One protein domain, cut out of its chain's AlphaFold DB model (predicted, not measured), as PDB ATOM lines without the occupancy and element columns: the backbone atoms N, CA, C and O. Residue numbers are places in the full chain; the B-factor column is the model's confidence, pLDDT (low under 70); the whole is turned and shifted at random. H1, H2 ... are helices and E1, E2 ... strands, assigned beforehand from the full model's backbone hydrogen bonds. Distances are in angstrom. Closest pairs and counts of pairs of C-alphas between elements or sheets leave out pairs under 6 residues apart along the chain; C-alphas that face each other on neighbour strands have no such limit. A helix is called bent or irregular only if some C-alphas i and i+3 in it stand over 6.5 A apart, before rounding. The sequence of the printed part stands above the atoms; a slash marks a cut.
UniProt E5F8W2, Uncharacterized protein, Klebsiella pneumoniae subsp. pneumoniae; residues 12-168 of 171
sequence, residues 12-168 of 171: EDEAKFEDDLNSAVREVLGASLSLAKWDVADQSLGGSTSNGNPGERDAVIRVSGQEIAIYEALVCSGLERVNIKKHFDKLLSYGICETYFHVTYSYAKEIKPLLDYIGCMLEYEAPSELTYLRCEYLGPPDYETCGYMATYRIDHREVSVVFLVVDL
ATOM      1  N   GLU A  12     -11.339 -67.913 -39.405       64.69
ATOM      2  CA  GLU A  12     -11.152 -68.162 -37.967       64.69
ATOM      3  C   GLU A  12      -9.672 -68.133 -37.555       64.69
ATOM      4  O   GLU A  12      -9.334 -67.651 -36.475       64.69
ATOM      5  N   ASP A  13      -8.778 -68.619 -38.421       69.75
ATOM      6  CA  ASP A  13      -7.337 -68.621 -38.155       69.75
ATOM      7  C   ASP A  13      -6.730 -67.218 -38.300       69.75
ATOM      8  O   ASP A  13      -5.748 -66.904 -37.624       69.75
ATOM      9  N   GLU A  14      -7.310 -66.375 -39.158       66.56
ATOM     10  CA  GLU A  14      -6.921 -64.969 -39.325       66.56
ATOM     11  C   GLU A  14      -7.343 -64.121 -38.124       66.56
ATOM     12  O   GLU A  14      -6.504 -63.408 -37.577       66.56
ATOM     13  N   ALA A  15      -8.589 -64.267 -37.659       68.75
ATOM     14  CA  ALA A  15      -9.079 -63.586 -36.460       68.75
ATOM     15  C   ALA A  15      -8.242 -63.951 -35.224       68.75
ATOM     16  O   ALA A  15      -7.733 -63.082 -34.527       68.75
ATOM     17  N   LYS A  16      -7.979 -65.248 -35.020       74.69
ATOM     18  CA  LYS A  16      -7.132 -65.708 -33.913       74.69
ATOM     19  C   LYS A  16      -5.704 -65.154 -33.983       74.69
ATOM     20  O   LYS A  16      -5.070 -64.929 -32.958       74.69
ATOM     21  N   PHE A  17      -5.170 -64.980 -35.189       76.62
ATOM     22  CA  PHE A  17      -3.836 -64.421 -35.374       76.62
ATOM     23  C   PHE A  17      -3.788 -62.917 -35.064       76.62
ATOM     24  O   PHE A  17      -2.816 -62.451 -34.470       76.62
ATOM     25  N   GLU A  18      -4.824 -62.169 -35.445       76.88
ATOM     26  CA  GLU A  18      -5.003 -60.767 -35.057       76.88
ATOM     27  C   GLU A  18      -5.075 -60.622 -33.530       76.88
ATOM     28  O   GLU A  18      -4.311 -59.843 -32.958       76.88
ATOM     29  N   ASP A  19      -5.866 -61.467 -32.861       81.50
ATOM     30  CA  ASP A  19      -5.978 -61.500 -31.397       81.50
ATOM     31  C   ASP A  19      -4.631 -61.777 -30.707       81.50
ATOM     32  O   ASP A  19      -4.288 -61.141 -29.702       81.50
ATOM     33  N   ASP A  20      -3.843 -62.716 -31.245       84.81
ATOM     34  CA  ASP A  20      -2.507 -63.052 -30.740       84.81
ATOM     35  C   ASP A  20      -1.542 -61.853 -30.879       84.81
ATOM     36  O   ASP A  20      -0.793 -61.544 -29.945       84.81
ATOM     37  N   LEU A  21      -1.569 -61.145 -32.019       85.31
ATOM     38  CA  LEU A  21      -0.760 -59.938 -32.244       85.31
ATOM     39  C   LEU A  21      -1.171 -58.793 -31.316       85.31
ATOM     40  O   LEU A  21      -0.308 -58.181 -30.680       85.31
ATOM     41  N   ASN A  22      -2.473 -58.533 -31.197       85.81
ATOM     42  CA  ASN A  22      -3.013 -57.493 -30.325       85.81
ATOM     43  C   ASN A  22      -2.663 -57.770 -28.864       85.81
ATOM     44  O   ASN A  22      -2.235 -56.872 -28.138       85.81
ATOM     45  N   SER A  23      -2.738 -59.034 -28.444       85.94
ATOM     46  CA  SER A  23      -2.305 -59.461 -27.114       85.94
ATOM     47  C   SER A  23      -0.815 -59.213 -26.886       85.94
ATOM     48  O   SER A  23      -0.448 -58.631 -25.867       85.94
ATOM     49  N   ALA A  24       0.048 -59.564 -27.843       86.88
ATOM     50  CA  ALA A  24       1.481 -59.297 -27.733       86.88
ATOM     51  C   ALA A  24       1.793 -57.791 -27.647       86.88
ATOM     52  O   ALA A  24       2.595 -57.372 -26.809       86.88
ATOM     53  N   VAL A  25       1.142 -56.967 -28.474       88.50
ATOM     54  CA  VAL A  25       1.314 -55.507 -28.451       88.50
ATOM     55  C   VAL A  25       0.833 -54.916 -27.129       88.50
ATOM     56  O   VAL A  25       1.553 -54.110 -26.541       88.50
ATOM     57  N   ARG A  26      -0.323 -55.347 -26.614       89.31
ATOM     58  CA  ARG A  26      -0.836 -54.916 -25.306       89.31
ATOM     59  C   ARG A  26       0.140 -55.204 -24.175       89.31
ATOM     60  O   ARG A  26       0.404 -54.304 -23.385       89.31
ATOM     61  N   GLU A  27       0.695 -56.410 -24.111       89.25
ATOM     62  CA  GLU A  27       1.652 -56.790 -23.064       89.25
ATOM     63  C   GLU A  27       2.912 -55.912 -23.107       89.25
ATOM     64  O   GLU A  27       3.356 -55.385 -22.085       89.25
ATOM     65  N   VAL A  28       3.462 -55.681 -24.304       89.88
ATOM     66  CA  VAL A  28       4.645 -54.824 -24.480       89.88
ATOM     67  C   VAL A  28       4.334 -53.364 -24.146       89.88
ATOM     68  O   VAL A  28       5.116 -52.718 -23.441       89.88
ATOM     69  N   LEU A  29       3.200 -52.836 -24.617       89.06
ATOM     70  CA  LEU A  29       2.755 -51.474 -24.313       89.06
ATOM     71  C   LEU A  29       2.504 -51.301 -22.816       89.06
ATOM     72  O   LEU A  29       3.005 -50.344 -22.232       89.06
ATOM     73  N   GLY A  30       1.796 -52.236 -22.182       89.94
ATOM     74  CA  GLY A  30       1.514 -52.226 -20.750       89.94
ATOM     75  C   GLY A  30       2.796 -52.230 -19.924       89.94
ATOM     76  O   GLY A  30       2.978 -51.373 -19.058       89.94
ATOM     77  N   ALA A  31       3.742 -53.114 -20.247       89.88
ATOM     78  CA  ALA A  31       5.045 -53.139 -19.591       89.88
ATOM     79  C   ALA A  31       5.811 -51.817 -19.775       89.88
ATOM     80  O   ALA A  31       6.329 -51.263 -18.803       89.88
ATOM     81  N   SER A  32       5.835 -51.275 -20.994       89.44
ATOM     82  CA  SER A  32       6.552 -50.035 -21.323       89.44
ATOM     83  C   SER A  32       5.959 -48.809 -20.623       89.44
ATOM     84  O   SER A  32       6.687 -47.955 -20.114       89.44
ATOM     85  N   LEU A  33       4.631 -48.732 -20.565       90.88
ATOM     86  CA  LEU A  33       3.882 -47.605 -20.018       90.88
ATOM     87  C   LEU A  33       3.693 -47.686 -18.495       90.88
ATOM     88  O   LEU A  33       3.471 -46.658 -17.848       90.88
ATOM     89  N   SER A  34       3.898 -48.863 -17.895       88.94
ATOM     90  CA  SER A  34       3.880 -49.044 -16.438       88.94
ATOM     91  C   SER A  34       4.884 -48.135 -15.714       88.94
ATOM     92  O   SER A  34       4.598 -47.641 -14.620       88.94
ATOM     93  N   LEU A  35       6.023 -47.823 -16.348       87.00
ATOM     94  CA  LEU A  35       7.028 -46.891 -15.824       87.00
ATOM     95  C   LEU A  35       6.469 -45.474 -15.635       87.00
ATOM     96  O   LEU A  35       6.853 -44.772 -14.699       87.00
ATOM     97  N   ALA A  36       5.530 -45.071 -16.493       88.62
ATOM     98  CA  ALA A  36       4.813 -43.803 -16.409       88.62
ATOM     99  C   ALA A  36       3.539 -43.885 -15.544       88.62
ATOM    100  O   ALA A  36       2.832 -42.887 -15.406       88.62
ATOM    101  N   LYS A  37       3.255 -45.046 -14.931       89.00
ATOM    102  CA  LYS A  37       2.006 -45.356 -14.207       89.00
ATOM    103  C   LYS A  37       0.754 -45.234 -15.079       89.00
ATOM    104  O   LYS A  37      -0.323 -44.904 -14.579       89.00
ATOM    105  N   TRP A  38       0.912 -45.443 -16.379       91.38
ATOM    106  CA  TRP A  38      -0.201 -45.516 -17.311       91.38
ATOM    107  C   TRP A  38      -0.674 -46.963 -17.386       91.38
ATOM    108  O   TRP A  38       0.118 -47.894 -17.232       91.38
ATOM    109  N   ASP A  39      -1.970 -47.127 -17.592       89.62
ATOM    110  CA  ASP A  39      -2.629 -48.423 -17.680       89.62
ATOM    111  C   ASP A  39      -2.961 -48.727 -19.142       89.62
ATOM    112  O   ASP A  39      -3.360 -47.831 -19.891       89.62
ATOM    113  N   VAL A  40      -2.774 -49.981 -19.546       88.62
ATOM    114  CA  VAL A  40      -3.163 -50.486 -20.865       88.62
ATOM    115  C   VAL A  40      -4.101 -51.648 -20.619       88.62
ATOM    116  O   VAL A  40      -3.691 -52.666 -20.065       88.62
ATOM    117  N   ALA A  41      -5.356 -51.486 -21.013       81.75
ATOM    118  CA  ALA A  41      -6.389 -52.478 -20.778       81.75
ATOM    119  C   ALA A  41      -7.078 -52.862 -22.085       81.75
ATOM    120  O   ALA A  41      -7.266 -52.027 -22.974       81.75
ATOM    121  N   ASP A  42      -7.504 -54.119 -22.156       73.19
ATOM    122  CA  ASP A  42      -8.606 -54.503 -23.027       73.19
ATOM    123  C   ASP A  42      -9.880 -53.822 -22.501       73.19
ATOM    124  O   ASP A  42     -10.138 -53.781 -21.289       73.19
ATOM    125  N   GLN A  43     -10.655 -53.226 -23.398       60.66
ATOM    126  CA  GLN A  43     -11.961 -52.694 -23.050       60.66
ATOM    127  C   GLN A  43     -13.019 -53.714 -23.467       60.66
ATOM    128  O   GLN A  43     -13.371 -53.830 -24.639       60.66
ATOM    129  N   SER A  44     -13.593 -54.398 -22.475       48.97
ATOM    130  CA  SER A  44     -14.779 -55.224 -22.674       48.97
ATOM    131  C   SER A  44     -15.997 -54.366 -23.038       48.97
ATOM    132  O   SER A  44     -16.346 -53.445 -22.298       48.97
ATOM    133  N   LEU A  45     -16.680 -54.761 -24.117       47.12
ATOM    134  CA  LEU A  45     -18.037 -54.387 -24.527       47.12
ATOM    135  C   LEU A  45     -18.348 -52.873 -24.522       47.12
ATOM    136  O   LEU A  45     -19.159 -52.393 -23.728       47.12
ATOM    137  N   GLY A  46     -17.771 -52.123 -25.465       42.16
ATOM    138  CA  GLY A  46     -17.998 -50.678 -25.580       42.16
ATOM    139  C   GLY A  46     -17.957 -50.158 -27.017       42.16
ATOM    140  O   GLY A  46     -16.933 -49.623 -27.437       42.16
ATOM    141  N   GLY A  47     -19.088 -50.261 -27.726       45.38
ATOM    142  CA  GLY A  47     -19.332 -49.752 -29.088       45.38
ATOM    143  C   GLY A  47     -20.453 -50.543 -29.778       45.38
ATOM    144  O   GLY A  47     -20.611 -51.726 -29.501       45.38
ATOM    145  N   SER A  48     -21.263 -49.934 -30.647       39.09
ATOM    146  CA  SER A  48     -22.359 -50.641 -31.337       39.09
ATOM    147  C   SER A  48     -21.853 -51.322 -32.609       39.09
ATOM    148  O   SER A  48     -21.480 -50.643 -33.564       39.09
ATOM    149  N   THR A  49     -21.896 -52.654 -32.692       49.66
ATOM    150  CA  THR A  49     -21.879 -53.312 -34.011       49.66
ATOM    151  C   THR A  49     -23.188 -53.016 -34.750       49.66
ATOM    152  O   THR A  49     -24.206 -52.700 -34.132       49.66
ATOM    153  N   SER A  50     -23.213 -53.185 -36.074       44.47
ATOM    154  CA  SER A  50     -24.443 -53.092 -36.880       44.47
ATOM    155  C   SER A  50     -25.564 -54.044 -36.419       44.47
ATOM    156  O   SER A  50     -26.712 -53.855 -36.808       44.47
ATOM    157  N   ASN A  51     -25.241 -55.031 -35.570       40.59
ATOM    158  CA  ASN A  51     -26.172 -55.988 -34.965       40.59
ATOM    159  C   ASN A  51     -26.449 -55.728 -33.468       40.59
ATOM    160  O   ASN A  51     -27.081 -56.559 -32.824       40.59
ATOM    161  N   GLY A  52     -25.980 -54.614 -32.890       38.78
ATOM    162  CA  GLY A  52     -26.220 -54.265 -31.483       38.78
ATOM    163  C   GLY A  52     -25.407 -55.066 -30.457       38.78
ATOM    164  O   GLY A  52     -25.563 -54.843 -29.259       38.78
ATOM    165  N   ASN A  53     -24.517 -55.957 -30.903       41.69
ATOM    166  CA  ASN A  53     -23.524 -56.579 -30.031       41.69
ATOM    167  C   ASN A  53     -22.409 -55.575 -29.728       41.69
ATOM    168  O   ASN A  53     -22.055 -54.803 -30.631       41.69
ATOM    169  N   PRO A  54     -21.842 -55.579 -28.516       46.94
ATOM    170  CA  PRO A  54     -20.756 -54.672 -28.204       46.94
ATOM    171  C   PRO A  54     -19.498 -55.037 -29.004       46.94
ATOM    172  O   PRO A  54     -19.124 -56.205 -29.056       46.94
ATOM    173  N   GLY A  55     -18.878 -54.054 -29.656       53.16
ATOM    174  CA  GLY A  55     -17.561 -54.224 -30.272       53.16
ATOM    175  C   GLY A  55     -16.473 -54.351 -29.205       53.16
ATOM    176  O   GLY A  55     -16.545 -53.678 -28.171       53.16
ATOM    177  N   GLU A  56     -15.497 -55.218 -29.456       61.28
ATOM    178  CA  GLU A  56     -14.269 -55.338 -28.666       61.28
ATOM    179  C   GLU A  56     -13.235 -54.354 -29.220       61.28
ATOM    180  O   GLU A  56     -13.169 -54.151 -30.432       61.28
ATOM    181  N   ARG A  57     -12.507 -53.678 -28.328       70.50
ATOM    182  CA  ARG A  57     -11.436 -52.740 -28.691       70.50
ATOM    183  C   ARG A  57     -10.109 -53.433 -28.478       70.50
ATOM    184  O   ARG A  57      -9.921 -54.059 -27.438       70.50
ATOM    185  N   ASP A  58      -9.153 -53.206 -29.365       78.31
ATOM    186  CA  ASP A  58      -7.875 -53.903 -29.248       78.31
ATOM    187  C   ASP A  58      -7.049 -53.427 -28.053       78.31
ATOM    188  O   ASP A  58      -6.507 -54.261 -27.329       78.31
ATOM    189  N   ALA A  59      -6.983 -52.118 -27.779       85.06
ATOM    190  CA  ALA A  59      -6.475 -51.612 -26.500       85.06
ATOM    191  C   ALA A  59      -6.960 -50.194 -26.171       85.06
ATOM    192  O   ALA A  59      -7.251 -49.380 -27.048       85.06
ATOM    193  N   VAL A  60      -6.973 -49.854 -24.880       88.75
ATOM    194  CA  VAL A  60      -7.163 -48.482 -24.398       88.75
ATOM    195  C   VAL A  60      -6.052 -48.114 -23.427       88.75
ATOM    196  O   VAL A  60      -5.752 -48.858 -22.494       88.75
ATOM    197  N   ILE A  61      -5.463 -46.939 -23.639       91.06
ATOM    198  CA  ILE A  61      -4.414 -46.370 -22.794       91.06
ATOM    199  C   ILE A  61      -5.047 -45.347 -21.855       91.06
ATOM    200  O   ILE A  61      -5.755 -44.430 -22.293       91.06
ATOM    201  N   ARG A  62      -4.777 -45.489 -20.555       91.94
ATOM    202  CA  ARG A  62      -5.359 -44.660 -19.501       91.94
ATOM    203  C   ARG A  62      -4.318 -44.031 -18.593       91.94
ATOM    204  O   ARG A  62      -3.317 -44.647 -18.236       91.94
ATOM    205  N   VAL A  63      -4.624 -42.824 -18.128       90.25
ATOM    206  CA  VAL A  63      -3.863 -42.121 -17.088       90.25
ATOM    207  C   VAL A  63      -4.818 -41.750 -15.970       90.25
ATOM    208  O   VAL A  63      -5.804 -41.055 -16.200       90.25
ATOM    209  N   SER A  64      -4.555 -42.232 -14.753       87.06
ATOM    210  CA  SER A  64      -5.405 -41.961 -13.581       87.06
ATOM    211  C   SER A  64      -6.897 -42.280 -13.812       87.06
ATOM    212  O   SER A  64      -7.770 -41.583 -13.301       87.06
ATOM    213  N   GLY A  65      -7.192 -43.320 -14.600       83.94
ATOM    214  CA  GLY A  65      -8.556 -43.742 -14.942       83.94
ATOM    215  C   GLY A  65      -9.203 -43.008 -16.124       83.94
ATOM    216  O   GLY A  65     -10.301 -43.384 -16.522       83.94
ATOM    217  N   GLN A  66      -8.544 -42.006 -16.713       87.62
ATOM    218  CA  GLN A  66      -9.019 -41.304 -17.907       87.62
ATOM    219  C   GLN A  66      -8.446 -41.931 -19.181       87.62
ATOM    220  O   GLN A  66      -7.242 -42.163 -19.258       87.62
ATOM    221  N   GLU A  67      -9.291 -42.171 -20.186       90.00
ATOM    222  CA  GLU A  67      -8.876 -42.663 -21.507       90.00
ATOM    223  C   GLU A  67      -8.169 -41.547 -22.278       90.00
ATOM    224  O   GLU A  67      -8.753 -40.498 -22.552       90.00
ATOM    225  N   ILE A  68      -6.894 -41.763 -22.601       91.31
ATOM    226  CA  ILE A  68      -6.075 -40.793 -23.340       91.31
ATOM    227  C   ILE A  68      -5.817 -41.239 -24.775       91.31
ATOM    228  O   ILE A  68      -5.656 -40.391 -25.656       91.31
ATOM    229  N   ALA A  69      -5.845 -42.552 -25.023       92.38
ATOM    230  CA  ALA A  69      -5.779 -43.090 -26.364       92.38
ATOM    231  C   ALA A  69      -6.532 -44.407 -26.528       92.38
ATOM    232  O   ALA A  69      -6.613 -45.214 -25.601       92.38
ATOM    233  N   ILE A  70      -7.039 -44.620 -27.736       91.31
ATOM    234  CA  ILE A  70      -7.653 -45.873 -28.182       91.31
ATOM    235  C   ILE A  70      -6.779 -46.458 -29.281       91.31
ATOM    236  O   ILE A  70      -6.245 -45.714 -30.099       91.31
ATOM    237  N   TYR A  71      -6.634 -47.775 -29.290       90.69
ATOM    238  CA  TYR A  71      -5.888 -48.536 -30.276       90.69
ATOM    239  C   TYR A  71      -6.832 -49.541 -30.929       90.69
ATOM    240  O   TYR A  71      -7.423 -50.367 -30.236       90.69
ATOM    241  N   GLU A  72      -6.961 -49.436 -32.246       89.88
ATOM    242  CA  GLU A  72      -7.622 -50.400 -33.123       89.88
ATOM    243  C   GLU A  72      -6.575 -50.919 -34.101       89.88
ATOM    244  O   GLU A  72      -5.786 -50.140 -34.649       89.88
ATOM    245  N   ALA A  73      -6.581 -52.215 -34.351       89.56
ATOM    246  CA  ALA A  73      -5.735 -52.860 -35.320       89.56
ATOM    247  C   ALA A  73      -6.535 -53.729 -36.290       89.56
ATOM    248  O   ALA A  73      -7.682 -54.091 -36.057       89.56
ATOM    249  N   LEU A  74      -5.908 -54.034 -37.422       90.06
ATOM    250  CA  LEU A  74      -6.378 -55.062 -38.338       90.06
ATOM    251  C   LEU A  74      -5.211 -55.725 -39.062       90.06
ATOM    252  O   LEU A  74      -4.166 -55.106 -39.295       90.06
ATOM    253  N   VAL A  75      -5.419 -56.959 -39.503       89.62
ATOM    254  CA  VAL A  75      -4.522 -57.656 -40.426       89.62
ATOM    255  C   VAL A  75      -4.984 -57.457 -41.871       89.62
ATOM    256  O   VAL A  75      -6.143 -57.677 -42.205       89.62
ATOM    257  N   CYS A  76      -4.057 -57.089 -42.757       87.75
ATOM    258  CA  CYS A  76      -4.317 -56.944 -44.192       87.75
ATOM    259  C   CYS A  76      -3.332 -57.780 -45.011       87.75
ATOM    260  O   CYS A  76      -2.126 -57.776 -44.760       87.75
ATOM    261  N   SER A  77      -3.815 -58.439 -46.064       87.19
ATOM    262  CA  SER A  77      -2.952 -59.145 -47.032       87.19
ATOM    263  C   SER A  77      -2.661 -58.328 -48.300       87.19
ATOM    264  O   SER A  77      -1.841 -58.716 -49.139       87.19
ATOM    265  N   GLY A  78      -3.318 -57.176 -48.435       87.25
ATOM    266  CA  GLY A  78      -3.239 -56.270 -49.573       87.25
ATOM    267  C   GLY A  78      -4.024 -54.984 -49.319       87.25
ATOM    268  O   GLY A  78      -4.281 -54.610 -48.178       87.25
ATOM    269  N   LEU A  79      -4.408 -54.290 -50.393       91.50
ATOM    270  CA  LEU A  79      -5.222 -53.079 -50.293       91.50
ATOM    271  C   LEU A  79      -6.707 -53.430 -50.104       91.50
ATOM    272  O   LEU A  79      -7.435 -53.642 -51.073       91.50
ATOM    273  N   GLU A  80      -7.162 -53.435 -48.855       91.81
ATOM    274  CA  GLU A  80      -8.536 -53.780 -48.463       91.81
ATOM    275  C   GLU A  80      -9.348 -52.530 -48.085       91.81
ATOM    276  O   GLU A  80      -9.755 -52.348 -46.940       91.81
ATOM    277  N   ARG A  81      -9.584 -51.638 -49.063       94.44
ATOM    278  CA  ARG A  81     -10.166 -50.292 -48.839       94.44
ATOM    279  C   ARG A  81     -11.410 -50.285 -47.951       94.44
ATOM    280  O   ARG A  81     -11.492 -49.510 -47.009       94.44
ATOM    281  N   VAL A  82     -12.366 -51.170 -48.241       92.44
ATOM    282  CA  VAL A  82     -13.638 -51.250 -47.503       92.44
ATOM    283  C   VAL A  82     -13.411 -51.631 -46.042       92.44
ATOM    284  O   VAL A  82     -14.062 -51.070 -45.166       92.44
ATOM    285  N   ASN A  83     -12.494 -52.565 -45.774       90.00
ATOM    286  CA  ASN A  83     -12.217 -53.011 -44.413       90.00
ATOM    287  C   ASN A  83     -11.483 -51.919 -43.626       90.00
ATOM    288  O   ASN A  83     -11.933 -51.520 -42.558       90.00
ATOM    289  N   ILE A  84     -10.438 -51.342 -44.220       92.62
ATOM    290  CA  ILE A  84      -9.687 -50.220 -43.644       92.62
ATOM    291  C   ILE A  84     -10.619 -49.054 -43.296       92.62
ATOM    292  O   ILE A  84     -10.612 -48.562 -42.170       92.62
ATOM    293  N   LYS A  85     -11.483 -48.651 -44.234       93.38
ATOM    294  CA  LYS A  85     -12.448 -47.573 -44.007       93.38
ATOM    295  C   LYS A  85     -13.421 -47.895 -42.879       93.38
ATOM    296  O   LYS A  85     -13.703 -47.045 -42.043       93.38
ATOM    297  N   LYS A  86     -13.917 -49.132 -42.838       90.56
ATOM    298  CA  LYS A  86     -14.838 -49.598 -41.799       90.56
ATOM    299  C   LYS A  86     -14.209 -49.529 -40.405       90.56
ATOM    300  O   LYS A  86     -14.907 -49.148 -39.471       90.56
ATOM    301  N   HIS A  87     -12.938 -49.901 -40.247       89.69
ATOM    302  CA  HIS A  87     -12.238 -49.782 -38.961       89.69
ATOM    303  C   HIS A  87     -11.973 -48.313 -38.598       89.69
ATOM    304  O   HIS A  87     -12.236 -47.906 -37.467       89.69
ATOM    305  N   PHE A  88     -11.596 -47.475 -39.570       91.44
ATOM    306  CA  PHE A  88     -11.463 -46.032 -39.357       91.44
ATOM    307  C   PHE A  88     -12.775 -45.368 -38.898       91.44
ATOM    308  O   PHE A  88     -12.768 -44.600 -37.938       91.44
ATOM    309  N   ASP A  89     -13.912 -45.716 -39.505       89.62
ATOM    310  CA  ASP A  89     -15.222 -45.161 -39.134       89.62
ATOM    311  C   ASP A  89     -15.670 -45.565 -37.728       89.62
ATOM    312  O   ASP A  89     -16.322 -44.795 -37.021       89.62
ATOM    313  N   LYS A  90     -15.298 -46.768 -37.290       85.75
ATOM    314  CA  LYS A  90     -15.607 -47.255 -35.942       85.75
ATOM    315  C   LYS A  90     -14.760 -46.605 -34.857       85.75
ATOM    316  O   LYS A  90     -15.210 -46.566 -33.713       85.75
ATOM    317  N   LEU A  91     -13.580 -46.093 -35.192       84.12
ATOM    318  CA  LEU A  91     -12.575 -45.622 -34.241       84.12
ATOM    319  C   LEU A  91     -13.141 -44.614 -33.222       84.12
ATOM    320  O   LEU A  91     -12.868 -44.705 -32.028       84.12
ATOM    321  N   LEU A  92     -14.001 -43.698 -33.682       79.31
ATOM    322  CA  LEU A  92     -14.656 -42.689 -32.838       79.31
ATOM    323  C   LEU A  92     -15.835 -43.238 -32.023       79.31
ATOM    324  O   LEU A  92     -16.215 -42.660 -31.006       79.31
ATOM    325  N   SER A  93     -16.430 -44.352 -32.452       80.00
ATOM    326  CA  SER A  93     -17.513 -45.013 -31.710       80.00
ATOM    327  C   SER A  93     -17.005 -45.707 -30.443       80.00
ATOM    328  O   SER A  93     -17.775 -45.946 -29.510       80.00
ATOM    329  N   TYR A  94     -15.698 -45.964 -30.380       75.56
ATOM    330  CA  TYR A  94     -15.016 -46.525 -29.225       75.56
ATOM    331  C   TYR A  94     -14.741 -45.490 -28.128       75.56
ATOM    332  O   TYR A  94     -14.048 -45.786 -27.174       75.56
ATOM    333  N   GLY A  95     -15.282 -44.281 -28.176       76.56
ATOM    334  CA  GLY A  95     -15.239 -43.369 -27.033       76.56
ATOM    335  C   GLY A  95     -14.466 -42.092 -27.298       76.56
ATOM    336  O   GLY A  95     -14.296 -41.668 -28.435       76.56
ATOM    337  N   ILE A  96     -14.109 -41.410 -26.212       83.69
ATOM    338  CA  ILE A  96     -13.657 -40.022 -26.246       83.69
ATOM    339  C   ILE A  96     -12.245 -39.942 -25.678       83.69
ATOM    340  O   ILE A  96     -12.058 -39.978 -24.464       83.69
ATOM    341  N   CYS A  97     -11.270 -39.776 -26.564       88.75
ATOM    342  CA  CYS A  97      -9.878 -39.512 -26.218       88.75
ATOM    343  C   CYS A  97      -9.243 -38.489 -27.175       88.75
ATOM    344  O   CYS A  97      -9.850 -38.078 -28.170       88.75
ATOM    345  N   GLU A  98      -8.031 -38.045 -26.839       90.38
ATOM    346  CA  GLU A  98      -7.280 -37.058 -27.627       90.38
ATOM    347  C   GLU A  98      -6.565 -37.700 -28.820       90.38
ATOM    348  O   GLU A  98      -6.408 -37.064 -29.862       90.38
ATOM    349  N   THR A  99      -6.148 -38.962 -28.685       93.75
ATOM    350  CA  THR A  99      -5.407 -39.691 -29.722       93.75
ATOM    351  C   THR A  99      -6.060 -41.030 -30.025       93.75
ATOM    352  O   THR A  99      -6.383 -41.784 -29.117       93.75
ATOM    353  N   TYR A 100      -6.218 -41.362 -31.296       94.44
ATOM    354  CA  TYR A 100      -6.685 -42.669 -31.735       94.44
ATOM    355  C   TYR A 100      -5.619 -43.293 -32.626       94.44
ATOM    356  O   TYR A 100      -5.104 -42.635 -33.527       94.44
ATOM    357  N   PHE A 101      -5.289 -44.553 -32.387       93.88
ATOM    358  CA  PHE A 101      -4.370 -45.334 -33.194       93.88
ATOM    359  C   PHE A 101      -5.161 -46.300 -34.057       93.88
ATOM    360  O   PHE A 101      -6.007 -47.035 -33.554       93.88
ATOM    361  N   HIS A 102      -4.851 -46.302 -35.345       93.75
ATOM    362  CA  HIS A 102      -5.338 -47.290 -36.288       93.75
ATOM    363  C   HIS A 102      -4.133 -48.001 -36.906       93.75
ATOM    364  O   HIS A 102      -3.398 -47.418 -37.705       93.75
ATOM    365  N   VAL A 103      -3.912 -49.255 -36.527       92.62
ATOM    366  CA  VAL A 103      -2.705 -50.009 -36.873       92.62
ATOM    367  C   VAL A 103      -3.026 -51.126 -37.855       92.62
ATOM    368  O   VAL A 103      -3.895 -51.953 -37.638       92.62
ATOM    369  N   THR A 104      -2.323 -51.173 -38.975       92.06
ATOM    370  CA  THR A 104      -2.474 -52.224 -39.977       92.06
ATOM    371  C   THR A 104      -1.254 -53.124 -39.965       92.06
ATOM    372  O   THR A 104      -0.172 -52.715 -40.383       92.06
ATOM    373  N   TYR A 105      -1.439 -54.368 -39.539       91.62
ATOM    374  CA  TYR A 105      -0.466 -55.439 -39.708       91.62
ATOM    375  C   TYR A 105      -0.521 -55.937 -41.152       91.62
ATOM    376  O   TYR A 105      -1.401 -56.706 -41.543       91.62
ATOM    377  N   SER A 106       0.393 -55.447 -41.980       90.25
ATOM    378  CA  SER A 106       0.380 -55.683 -43.415       90.25
ATOM    379  C   SER A 106       1.244 -56.874 -43.802       90.25
ATOM    380  O   SER A 106       2.417 -56.960 -43.461       90.25
ATOM    381  N   TYR A 107       0.676 -57.757 -44.612       89.00
ATOM    382  CA  TYR A 107       1.397 -58.756 -45.398       89.00
ATOM    383  C   TYR A 107       1.361 -58.446 -46.898       89.00
ATOM    384  O   TYR A 107       1.603 -59.330 -47.729       89.00
ATOM    385  N   ALA A 108       1.002 -57.211 -47.258       88.12
ATOM    386  CA  ALA A 108       0.912 -56.792 -48.644       88.12
ATOM    387  C   ALA A 108       2.261 -56.953 -49.346       88.12
ATOM    388  O   ALA A 108       3.327 -56.722 -48.780       88.12
ATOM    389  N   LYS A 109       2.227 -57.324 -50.630       86.62
ATOM    390  CA  LYS A 109       3.463 -57.430 -51.421       86.62
ATOM    391  C   LYS A 109       4.205 -56.100 -51.514       86.62
ATOM    392  O   LYS A 109       5.434 -56.133 -51.568       86.62
ATOM    393  N   GLU A 110       3.451 -55.004 -51.549       87.12
ATOM    394  CA  GLU A 110       3.909 -53.624 -51.633       87.12
ATOM    395  C   GLU A 110       3.077 -52.764 -50.674       87.12
ATOM    396  O   GLU A 110       1.846 -52.824 -50.695       87.12
ATOM    397  N   ILE A 111       3.745 -51.941 -49.866       88.50
ATOM    398  CA  ILE A 111       3.101 -51.063 -48.876       88.50
ATOM    399  C   ILE A 111       2.614 -49.748 -49.497       88.50
ATOM    400  O   ILE A 111       1.638 -49.157 -49.042       88.50
ATOM    401  N   LYS A 112       3.241 -49.297 -50.589       89.62
ATOM    402  CA  LYS A 112       2.927 -48.002 -51.205       89.62
ATOM    403  C   LYS A 112       1.441 -47.820 -51.575       89.62
ATOM    404  O   LYS A 112       0.892 -46.788 -51.201       89.62
ATOM    405  N   PRO A 113       0.756 -48.778 -52.229       91.88
ATOM    406  CA  PRO A 113      -0.669 -48.622 -52.538       91.88
ATOM    407  C   PRO A 113      -1.557 -48.480 -51.294       91.88
ATOM    408  O   PRO A 113      -2.599 -47.829 -51.355       91.88
ATOM    409  N   LEU A 114      -1.150 -49.097 -50.180       91.12
ATOM    410  CA  LEU A 114      -1.832 -48.991 -48.895       91.12
ATOM    411  C   LEU A 114      -1.658 -47.585 -48.310       91.12
ATOM    412  O   LEU A 114      -2.653 -46.945 -47.985       91.12
ATOM    413  N   LEU A 115      -0.424 -47.075 -48.266       91.75
ATOM    414  CA  LEU A 115      -0.135 -45.713 -47.801       91.75
ATOM    415  C   LEU A 115      -0.827 -44.643 -48.646       91.75
ATOM    416  O   LEU A 115      -1.442 -43.740 -48.088       91.75
ATOM    417  N   ASP A 116      -0.764 -44.762 -49.974       92.50
ATOM    418  CA  ASP A 116      -1.402 -43.805 -50.881       92.50
ATOM    419  C   ASP A 116      -2.916 -43.745 -50.622       92.50
ATOM    420  O   ASP A 116      -3.497 -42.662 -50.558       92.50
ATOM    421  N   TYR A 117      -3.556 -44.904 -50.418       95.06
ATOM    422  CA  TYR A 117      -4.970 -44.951 -50.062       95.06
ATOM    423  C   TYR A 117      -5.247 -44.329 -48.690       95.06
ATOM    424  O   TYR A 117      -6.173 -43.533 -48.581       95.06
ATOM    425  N   ILE A 118      -4.454 -44.652 -47.665       93.88
ATOM    426  CA  ILE A 118      -4.624 -44.106 -46.310       93.88
ATOM    427  C   ILE A 118      -4.522 -42.579 -46.328       93.88
ATOM    428  O   ILE A 118      -5.384 -41.910 -45.764       93.88
ATOM    429  N   GLY A 119      -3.523 -42.022 -47.017       94.12
ATOM    430  CA  GLY A 119      -3.371 -40.574 -47.156       94.12
ATOM    431  C   GLY A 119      -4.612 -39.922 -47.772       94.12
ATOM    432  O   GLY A 119      -5.139 -38.958 -47.219       94.12
ATOM    433  N   CYS A 120      -5.136 -40.492 -48.864       95.00
ATOM    434  CA  CYS A 120      -6.381 -40.019 -49.473       95.00
ATOM    435  C   CYS A 120      -7.590 -40.165 -48.538       95.00
ATOM    436  O   CYS A 120      -8.401 -39.248 -48.438       95.00
ATOM    437  N   MET A 121      -7.720 -41.303 -47.858       95.75
ATOM    438  CA  MET A 121      -8.847 -41.600 -46.978       95.75
ATOM    439  C   MET A 121      -8.906 -40.629 -45.794       95.75
ATOM    440  O   MET A 121      -9.979 -40.121 -45.474       95.75
ATOM    441  N   LEU A 122      -7.763 -40.346 -45.162       94.94
ATOM    442  CA  LEU A 122      -7.690 -39.447 -44.012       94.94
ATOM    443  C   LEU A 122      -8.112 -38.014 -44.372       94.94
ATOM    444  O   LEU A 122      -8.752 -37.344 -43.562       94.94
ATOM    445  N   GLU A 123      -7.787 -37.541 -45.574       94.81
ATOM    446  CA  GLU A 123      -8.133 -36.184 -46.007       94.81
ATOM    447  C   GLU A 123      -9.555 -36.083 -46.578       94.81
ATOM    448  O   GLU A 123     -10.294 -35.160 -46.237       94.81
ATOM    449  N   TYR A 124      -9.951 -37.023 -47.441       95.25
ATOM    450  CA  TYR A 124     -11.151 -36.883 -48.273       95.25
ATOM    451  C   TYR A 124     -12.322 -37.774 -47.857       95.25
ATOM    452  O   TYR A 124     -13.444 -37.542 -48.304       95.25
ATOM    453  N   GLU A 125     -12.087 -38.785 -47.021       94.19
ATOM    454  CA  GLU A 125     -13.105 -39.761 -46.614       94.19
ATOM    455  C   GLU A 125     -13.329 -39.774 -45.091       94.19
ATOM    456  O   GLU A 125     -13.887 -40.729 -44.551       94.19
ATOM    457  N   ALA A 126     -12.912 -38.724 -44.378       91.12
ATOM    458  CA  ALA A 126     -13.133 -38.614 -42.939       91.12
ATOM    459  C   ALA A 126     -14.633 -38.712 -42.572       91.12
ATOM    460  O   ALA A 126     -15.470 -38.153 -43.292       91.12
ATOM    461  N   PRO A 127     -14.990 -39.399 -41.466       89.38
ATOM    462  CA  PRO A 127     -16.318 -39.322 -40.861       89.38
ATOM    463  C   PRO A 127     -16.856 -37.890 -40.794       89.38
ATOM    464  O   PRO A 127     -16.109 -36.949 -40.533       89.38
ATOM    465  N   SER A 128     -18.163 -37.723 -40.991       88.25
ATOM    466  CA  SER A 128     -18.823 -36.407 -41.054       88.25
ATOM    467  C   SER A 128     -18.673 -35.557 -39.786       88.25
ATOM    468  O   SER A 128     -18.782 -34.334 -39.827       88.25
ATOM    469  N   GLU A 129     -18.418 -36.214 -38.663       88.62
ATOM    470  CA  GLU A 129     -18.201 -35.655 -37.337       88.62
ATOM    471  C   GLU A 129     -16.804 -35.027 -37.194       88.62
ATOM    472  O   GLU A 129     -16.555 -34.273 -36.252       88.62
ATOM    473  N   LEU A 130     -15.891 -35.329 -38.122       91.69
ATOM    474  CA  LEU A 130     -14.530 -34.821 -38.153       91.69
ATOM    475  C   LEU A 130     -14.386 -33.704 -39.181       91.69
ATOM    476  O   LEU A 130     -14.610 -33.877 -40.374       91.69
ATOM    477  N   THR A 131     -13.881 -32.561 -38.731       95.00
ATOM    478  CA  THR A 131     -13.343 -31.542 -39.633       95.00
ATOM    479  C   THR A 131     -11.845 -31.761 -39.792       95.00
ATOM    480  O   THR A 131     -11.092 -31.568 -38.838       95.00
ATOM    481  N   TYR A 132     -11.403 -32.154 -40.984       95.94
ATOM    482  CA  TYR A 132      -9.981 -32.294 -41.305       95.94
ATOM    483  C   TYR A 132      -9.226 -30.968 -41.132       95.94
ATOM    484  O   TYR A 132      -9.696 -29.921 -41.581       95.94
ATOM    485  N   LEU A 133      -8.062 -31.012 -40.475       96.88
ATOM    486  CA  LEU A 133      -7.195 -29.845 -40.281       96.88
ATOM    487  C   LEU A 133      -5.855 -29.998 -41.001       96.88
ATOM    488  O   LEU A 133      -5.445 -29.095 -41.726       96.88
ATOM    489  N   ARG A 134      -5.148 -31.108 -40.763       96.69
ATOM    490  CA  ARG A 134      -3.830 -31.388 -41.352       96.69
ATOM    491  C   ARG A 134      -3.515 -32.877 -41.324       96.69
ATOM    492  O   ARG A 134      -4.070 -33.607 -40.508       96.69
ATOM    493  N   CYS A 135      -2.575 -33.291 -42.166       95.75
ATOM    494  CA  CYS A 135      -2.018 -34.635 -42.190       95.75
ATOM    495  C   CYS A 135      -0.499 -34.552 -42.329       95.75
ATOM    496  O   CYS A 135       0.021 -33.833 -43.183       95.75
ATOM    497  N   GLU A 136       0.203 -35.288 -41.481       94.88
ATOM    498  CA  GLU A 136       1.655 -35.382 -41.462       94.88
ATOM    499  C   GLU A 136       2.047 -36.823 -41.766       94.88
ATOM    500  O   GLU A 136       1.551 -37.759 -41.142       94.88
ATOM    501  N   TYR A 137       2.934 -37.024 -42.738       92.12
ATOM    502  CA  TYR A 137       3.483 -38.349 -42.997       92.12
ATOM    503  C   TYR A 137       4.416 -38.757 -41.853       92.12
ATOM    504  O   TYR A 137       5.333 -38.016 -41.494       92.12
ATOM    505  N   LEU A 138       4.201 -39.952 -41.310       89.50
ATOM    506  CA  LEU A 138       5.040 -40.558 -40.287       89.50
ATOM    507  C   LEU A 138       5.946 -41.610 -40.941       89.50
ATOM    508  O   LEU A 138       5.522 -42.744 -41.167       89.50
ATOM    509  N   GLY A 139       7.202 -41.257 -41.236       76.44
ATOM    510  CA  GLY A 139       8.203 -42.260 -41.628       76.44
ATOM    511  C   GLY A 139       9.598 -41.741 -42.007       76.44
ATOM    512  O   GLY A 139       9.720 -40.663 -42.598       76.44
ATOM    513  N   PRO A 140      10.643 -42.545 -41.702       66.69
ATOM    514  CA  PRO A 140      11.788 -42.801 -42.597       66.69
ATOM    515  C   PRO A 140      12.046 -44.345 -42.806       66.69
ATOM    516  O   PRO A 140      11.127 -45.115 -42.549       66.69
ATOM    517  N   PRO A 141      13.146 -44.816 -43.457       50.59
ATOM    518  CA  PRO A 141      13.194 -45.642 -44.682       50.59
ATOM    519  C   PRO A 141      13.398 -47.165 -44.490       50.59
ATOM    520  O   PRO A 141      13.805 -47.855 -45.423       50.59
ATOM    521  N   ASP A 142      13.200 -47.690 -43.288       56.44
ATOM    522  CA  ASP A 142      13.467 -49.087 -42.922       56.44
ATOM    523  C   ASP A 142      12.331 -50.037 -43.337       56.44
ATOM    524  O   ASP A 142      12.450 -51.245 -43.178       56.44
ATOM    525  N   TYR A 143      11.253 -49.507 -43.930       57.12
ATOM    526  CA  TYR A 143      10.066 -50.219 -44.430       57.12
ATOM    527  C   TYR A 143       9.243 -50.977 -43.375       57.12
ATOM    528  O   TYR A 143       8.095 -51.302 -43.658       57.12
ATOM    529  N   GLU A 144       9.765 -51.195 -42.165       76.00
ATOM    530  CA  GLU A 144       9.085 -51.979 -41.127       76.00
ATOM    531  C   GLU A 144       7.846 -51.268 -40.562       76.00
ATOM    532  O   GLU A 144       6.833 -51.920 -40.313       76.00
ATOM    533  N   THR A 145       7.878 -49.936 -40.404       85.25
ATOM    534  CA  THR A 145       6.701 -49.154 -39.988       85.25
ATOM    535  C   THR A 145       6.618 -47.794 -40.672       85.25
ATOM    536  O   THR A 145       7.588 -47.039 -40.676       85.25
ATOM    537  N   CYS A 146       5.451 -47.442 -41.203       90.69
ATOM    538  CA  CYS A 146       5.197 -46.145 -41.839       90.69
ATOM    539  C   CYS A 146       3.712 -45.781 -41.773       90.69
ATOM    540  O   CYS A 146       2.868 -46.650 -41.576       90.69
ATOM    541  N   GLY A 147       3.359 -44.509 -41.938       93.38
ATOM    542  CA  GLY A 147       1.959 -44.114 -41.885       93.38
ATOM    543  C   GLY A 147       1.735 -42.612 -41.892       93.38
ATOM    544  O   GLY A 147       2.495 -41.861 -42.499       93.38
ATOM    545  N   TYR A 148       0.673 -42.175 -41.227       95.12
ATOM    546  CA  TYR A 148       0.237 -40.784 -41.206       95.12
ATOM    547  C   TYR A 148      -0.323 -40.409 -39.837       95.12
ATOM    548  O   TYR A 148      -0.951 -41.220 -39.166       95.12
ATOM    549  N   MET A 149      -0.152 -39.154 -39.446       96.50
ATOM    550  CA  MET A 149      -0.874 -38.531 -38.346       96.50
ATOM    551  C   MET A 149      -1.794 -37.469 -38.927       96.50
ATOM    552  O   MET A 149      -1.330 -36.431 -39.396       96.50
ATOM    553  N   ALA A 150      -3.096 -37.716 -38.883       97.12
ATOM    554  CA  ALA A 150      -4.098 -36.726 -39.238       97.12
ATOM    555  C   ALA A 150      -4.624 -36.040 -37.976       97.12
ATOM    556  O   ALA A 150      -4.948 -36.694 -36.986       97.12
ATOM    557  N   THR A 151      -4.725 -34.717 -38.006       97.69
ATOM    558  CA  THR A 151      -5.388 -33.938 -36.960       97.69
ATOM    559  C   THR A 151      -6.743 -33.479 -37.470       97.69
ATOM    560  O   THR A 151      -6.855 -32.898 -38.553       97.69
ATOM    561  N   TYR A 152      -7.762 -33.697 -36.650       96.38
ATOM    562  CA  TYR A 152      -9.135 -33.293 -36.905       96.38
ATOM    563  C   TYR A 152      -9.651 -32.407 -35.780       96.38
ATOM    564  O   TYR A 152      -9.121 -32.400 -34.670       96.38
ATOM    565  N   ARG A 153     -10.745 -31.704 -36.053       95.12
ATOM    566  CA  ARG A 153     -11.587 -31.079 -35.039       95.12
ATOM    567  C   ARG A 153     -12.898 -31.847 -34.917       95.12
ATOM    568  O   ARG A 153     -13.550 -32.085 -35.928       95.12
ATOM    569  N   ILE A 154     -13.282 -32.177 -33.687       91.31
ATOM    570  CA  ILE A 154     -14.632 -32.634 -33.325       91.31
ATOM    571  C   ILE A 154     -15.198 -31.566 -32.396       91.31
ATOM    572  O   ILE A 154     -14.578 -31.271 -31.375       91.31
ATOM    573  N   ASP A 155     -16.331 -30.959 -32.734       88.44
ATOM    574  CA  ASP A 155     -16.901 -29.822 -31.997       88.44
ATOM    575  C   ASP A 155     -15.865 -28.699 -31.739       88.44
ATOM    576  O   ASP A 155     -15.497 -27.942 -32.642       88.44
ATOM    577  N   HIS A 156     -15.364 -28.600 -30.502       88.31
ATOM    578  CA  HIS A 156     -14.371 -27.618 -30.053       88.31
ATOM    579  C   HIS A 156     -13.023 -28.234 -29.645       88.31
ATOM    580  O   HIS A 156     -12.149 -27.508 -29.176       88.31
ATOM    581  N   ARG A 157     -12.842 -29.551 -29.809       91.00
ATOM    582  CA  ARG A 157     -11.599 -30.263 -29.473       91.00
ATOM    583  C   ARG A 157     -10.816 -30.631 -30.727       91.00
ATOM    584  O   ARG A 157     -11.404 -31.002 -31.742       91.00
ATOM    585  N   GLU A 158      -9.493 -30.572 -30.634       94.81
ATOM    586  CA  GLU A 158      -8.621 -31.230 -31.607       94.81
ATOM    587  C   GLU A 158      -8.399 -32.679 -31.180       94.81
ATOM    588  O   GLU A 158      -8.240 -32.968 -29.995       94.81
ATOM    589  N   VAL A 159      -8.425 -33.584 -32.151       94.94
ATOM    590  CA  VAL A 159      -8.104 -34.998 -31.964       94.94
ATOM    591  C   VAL A 159      -7.105 -35.429 -33.024       94.94
ATOM    592  O   VAL A 159      -7.149 -34.956 -34.164       94.94
ATOM    593  N   SER A 160      -6.227 -36.350 -32.659       96.25
ATOM    594  CA  SER A 160      -5.245 -36.933 -33.568       96.25
ATOM    595  C   SER A 160      -5.627 -38.367 -33.896       96.25
ATOM    596  O   SER A 160      -5.897 -39.159 -32.997       96.25
ATOM    597  N   VAL A 161      -5.616 -38.717 -35.177       95.81
ATOM    598  CA  VAL A 161      -5.688 -40.101 -35.648       95.81
ATOM    599  C   VAL A 161      -4.325 -40.466 -36.211       95.81
ATOM    600  O   VAL A 161      -3.879 -39.913 -37.216       95.81
ATOM    601  N   VAL A 162      -3.654 -41.388 -35.534       95.62
ATOM    602  CA  VAL A 162      -2.354 -41.926 -35.914       95.62
ATOM    603  C   VAL A 162      -2.589 -43.246 -36.631       95.62
ATOM    604  O   VAL A 162      -2.948 -44.252 -36.023       95.62
ATOM    605  N   PHE A 163      -2.395 -43.233 -37.941       94.56
ATOM    606  CA  PHE A 163      -2.487 -44.410 -38.783       94.56
ATOM    607  C   PHE A 163      -1.090 -44.995 -38.983       94.56
ATOM    608  O   PHE A 163      -0.208 -44.303 -39.488       94.56
ATOM    609  N   LEU A 164      -0.882 -46.256 -38.610       93.19
ATOM    610  CA  LEU A 164       0.400 -46.948 -38.758       93.19
ATOM    611  C   LEU A 164       0.221 -48.218 -39.574       93.19
ATOM    612  O   LEU A 164      -0.704 -48.986 -39.351       93.19
ATOM    613  N   VAL A 165       1.137 -48.464 -40.496       91.81
ATOM    614  CA  VAL A 165       1.277 -49.717 -41.224       91.81
ATOM    615  C   VAL A 165       2.548 -50.384 -40.731       91.81
ATOM    616  O   VAL A 165       3.625 -49.806 -40.851       91.81
ATOM    617  N   VAL A 166       2.409 -51.588 -40.186       90.75
ATOM    618  CA  VAL A 166       3.513 -52.463 -39.789       90.75
ATOM    619  C   VAL A 166       3.695 -53.499 -40.893       90.75
ATOM    620  O   VAL A 166       2.790 -54.301 -41.128       90.75
ATOM    621  N   ASP A 167       4.825 -53.478 -41.596       89.12
ATOM    622  CA  ASP A 167       5.134 -54.476 -42.622       89.12
ATOM    623  C   ASP A 167       5.616 -55.774 -41.958       89.12
ATOM    624  O   ASP A 167       6.749 -55.884 -41.492       89.12
ATOM    625  N   LEU A 168       4.729 -56.766 -41.888       87.75
ATOM    626  CA  LEU A 168       5.006 -58.101 -41.354       87.75
ATOM    627  C   LEU A 168       5.404 -59.097 -42.446       87.75
ATOM    628  O   LEU A 168       5.509 -60.306 -42.198       87.75
TER     629      LEU A 168
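What this domain is: This is residues 12 to 168 of the 171 residues of an uncharacterized protein of Klebsiella pneumoniae subsp. pneumoniae (UniProt E5F8W2). A strongly twisted sheet of seven strands is the middle layer of this domain, with the long helix H1 packed on one face at the end of the sheet that holds E1, E2 and E3, and the shorter helices H2 and H3 on the other face: three layers, with helices on both faces of a sheet. The loop of residues 44 to 56, between E1 and E2, reaches far out, its C-alphas 13 to 22 A from the mean of all C-alphas. The printed part has 157 residues, with three named helices and seven named strands in the order H1 E1 E2 E3 H2 E4 H3 E5 E6 E7, a mixed class of helices and strands. The mixed sheet runs E1 E2 E3 E4 E7 E6 E5. The whole is compact and rounded, with a radius of gyration of the C-alphas of 15.2 A and spans of 39 by 39 by 37 A.

How they stand to each other: H1, residues 12 to 34, is on the sheet; its closest C-alphas to E1, residues 38 to 43, are those of Gly 30 and Val 40, 5.0 A apart. E1, E2 (residues 57 to 63) and E3 (residues 66 to 76) form a meander, each strand the antiparallel neighbour of the one before, with N 41 and O 60 at 3.0 A and N 61 and O 69 at 2.9 A. H2, residues 81 to 94, lies over E3 and E4 (residues 99 to 106) at a height over the sheet of 9.1 A, on the opposite face from H1; the C-alphas of Phe 88 and His 102, the closest of H2 and E4, are 7.0 A apart. H2 is only just irregular: C-alphas 89 and 92 are 6.8 A apart. E3, H2 and E4 form a strand-helix-strand unit, two parallel neighbour strands with a helix between, its crossover right-handed; N 72 and O 101 are 2.9 A apart. H3, residues 112 to 124, runs along the strands over E7 (residues 157 to 167) and E6 (residues 145 to 154) at a height of 8.1 A. H2 and H3 are close but not clearly touching, with the C-alphas of Arg 81 and Tyr 117 7.6 A apart, and run the same way at a steep tilt of 49 degrees; H1 is apart from both. E4, H3 and E5 (residues 131 to 138) form a split unit, with E7 and E6 between its strands, also right-handed. E5, E6 and E7 form a second meander, with N 136 and O 149 at 2.8 A and N 161 and O 150 at 2.8 A. E7 is parallel to E4, with N 102 and O 162 at 2.9 A. In H1 and H3 every O i to N i+4 pair is within hydrogen-bond range; in H2, 8 of 10 are.

Where its parts are: H1 begins at C-alpha 12, (-11.152, -68.162, -37.967), and is 32.5 A long. E3 is 30.9 A, H2 20.6 A, H3 18.2 A and E6 27.8 A long. E7, 32.2 A long, ends at C-alpha 167, (5.134, -54.476, -42.622).

The domain as a whole: The two C-alphas farthest apart, those of Gly 52 and Pro 141, are 42.5 A apart. The printed part has no cut, and the link from E1 to E2 is long. The mean pLDDT of the printed part is 84.4; residues 12 to 15, 43 to 56 and 140 to 143 are under 70.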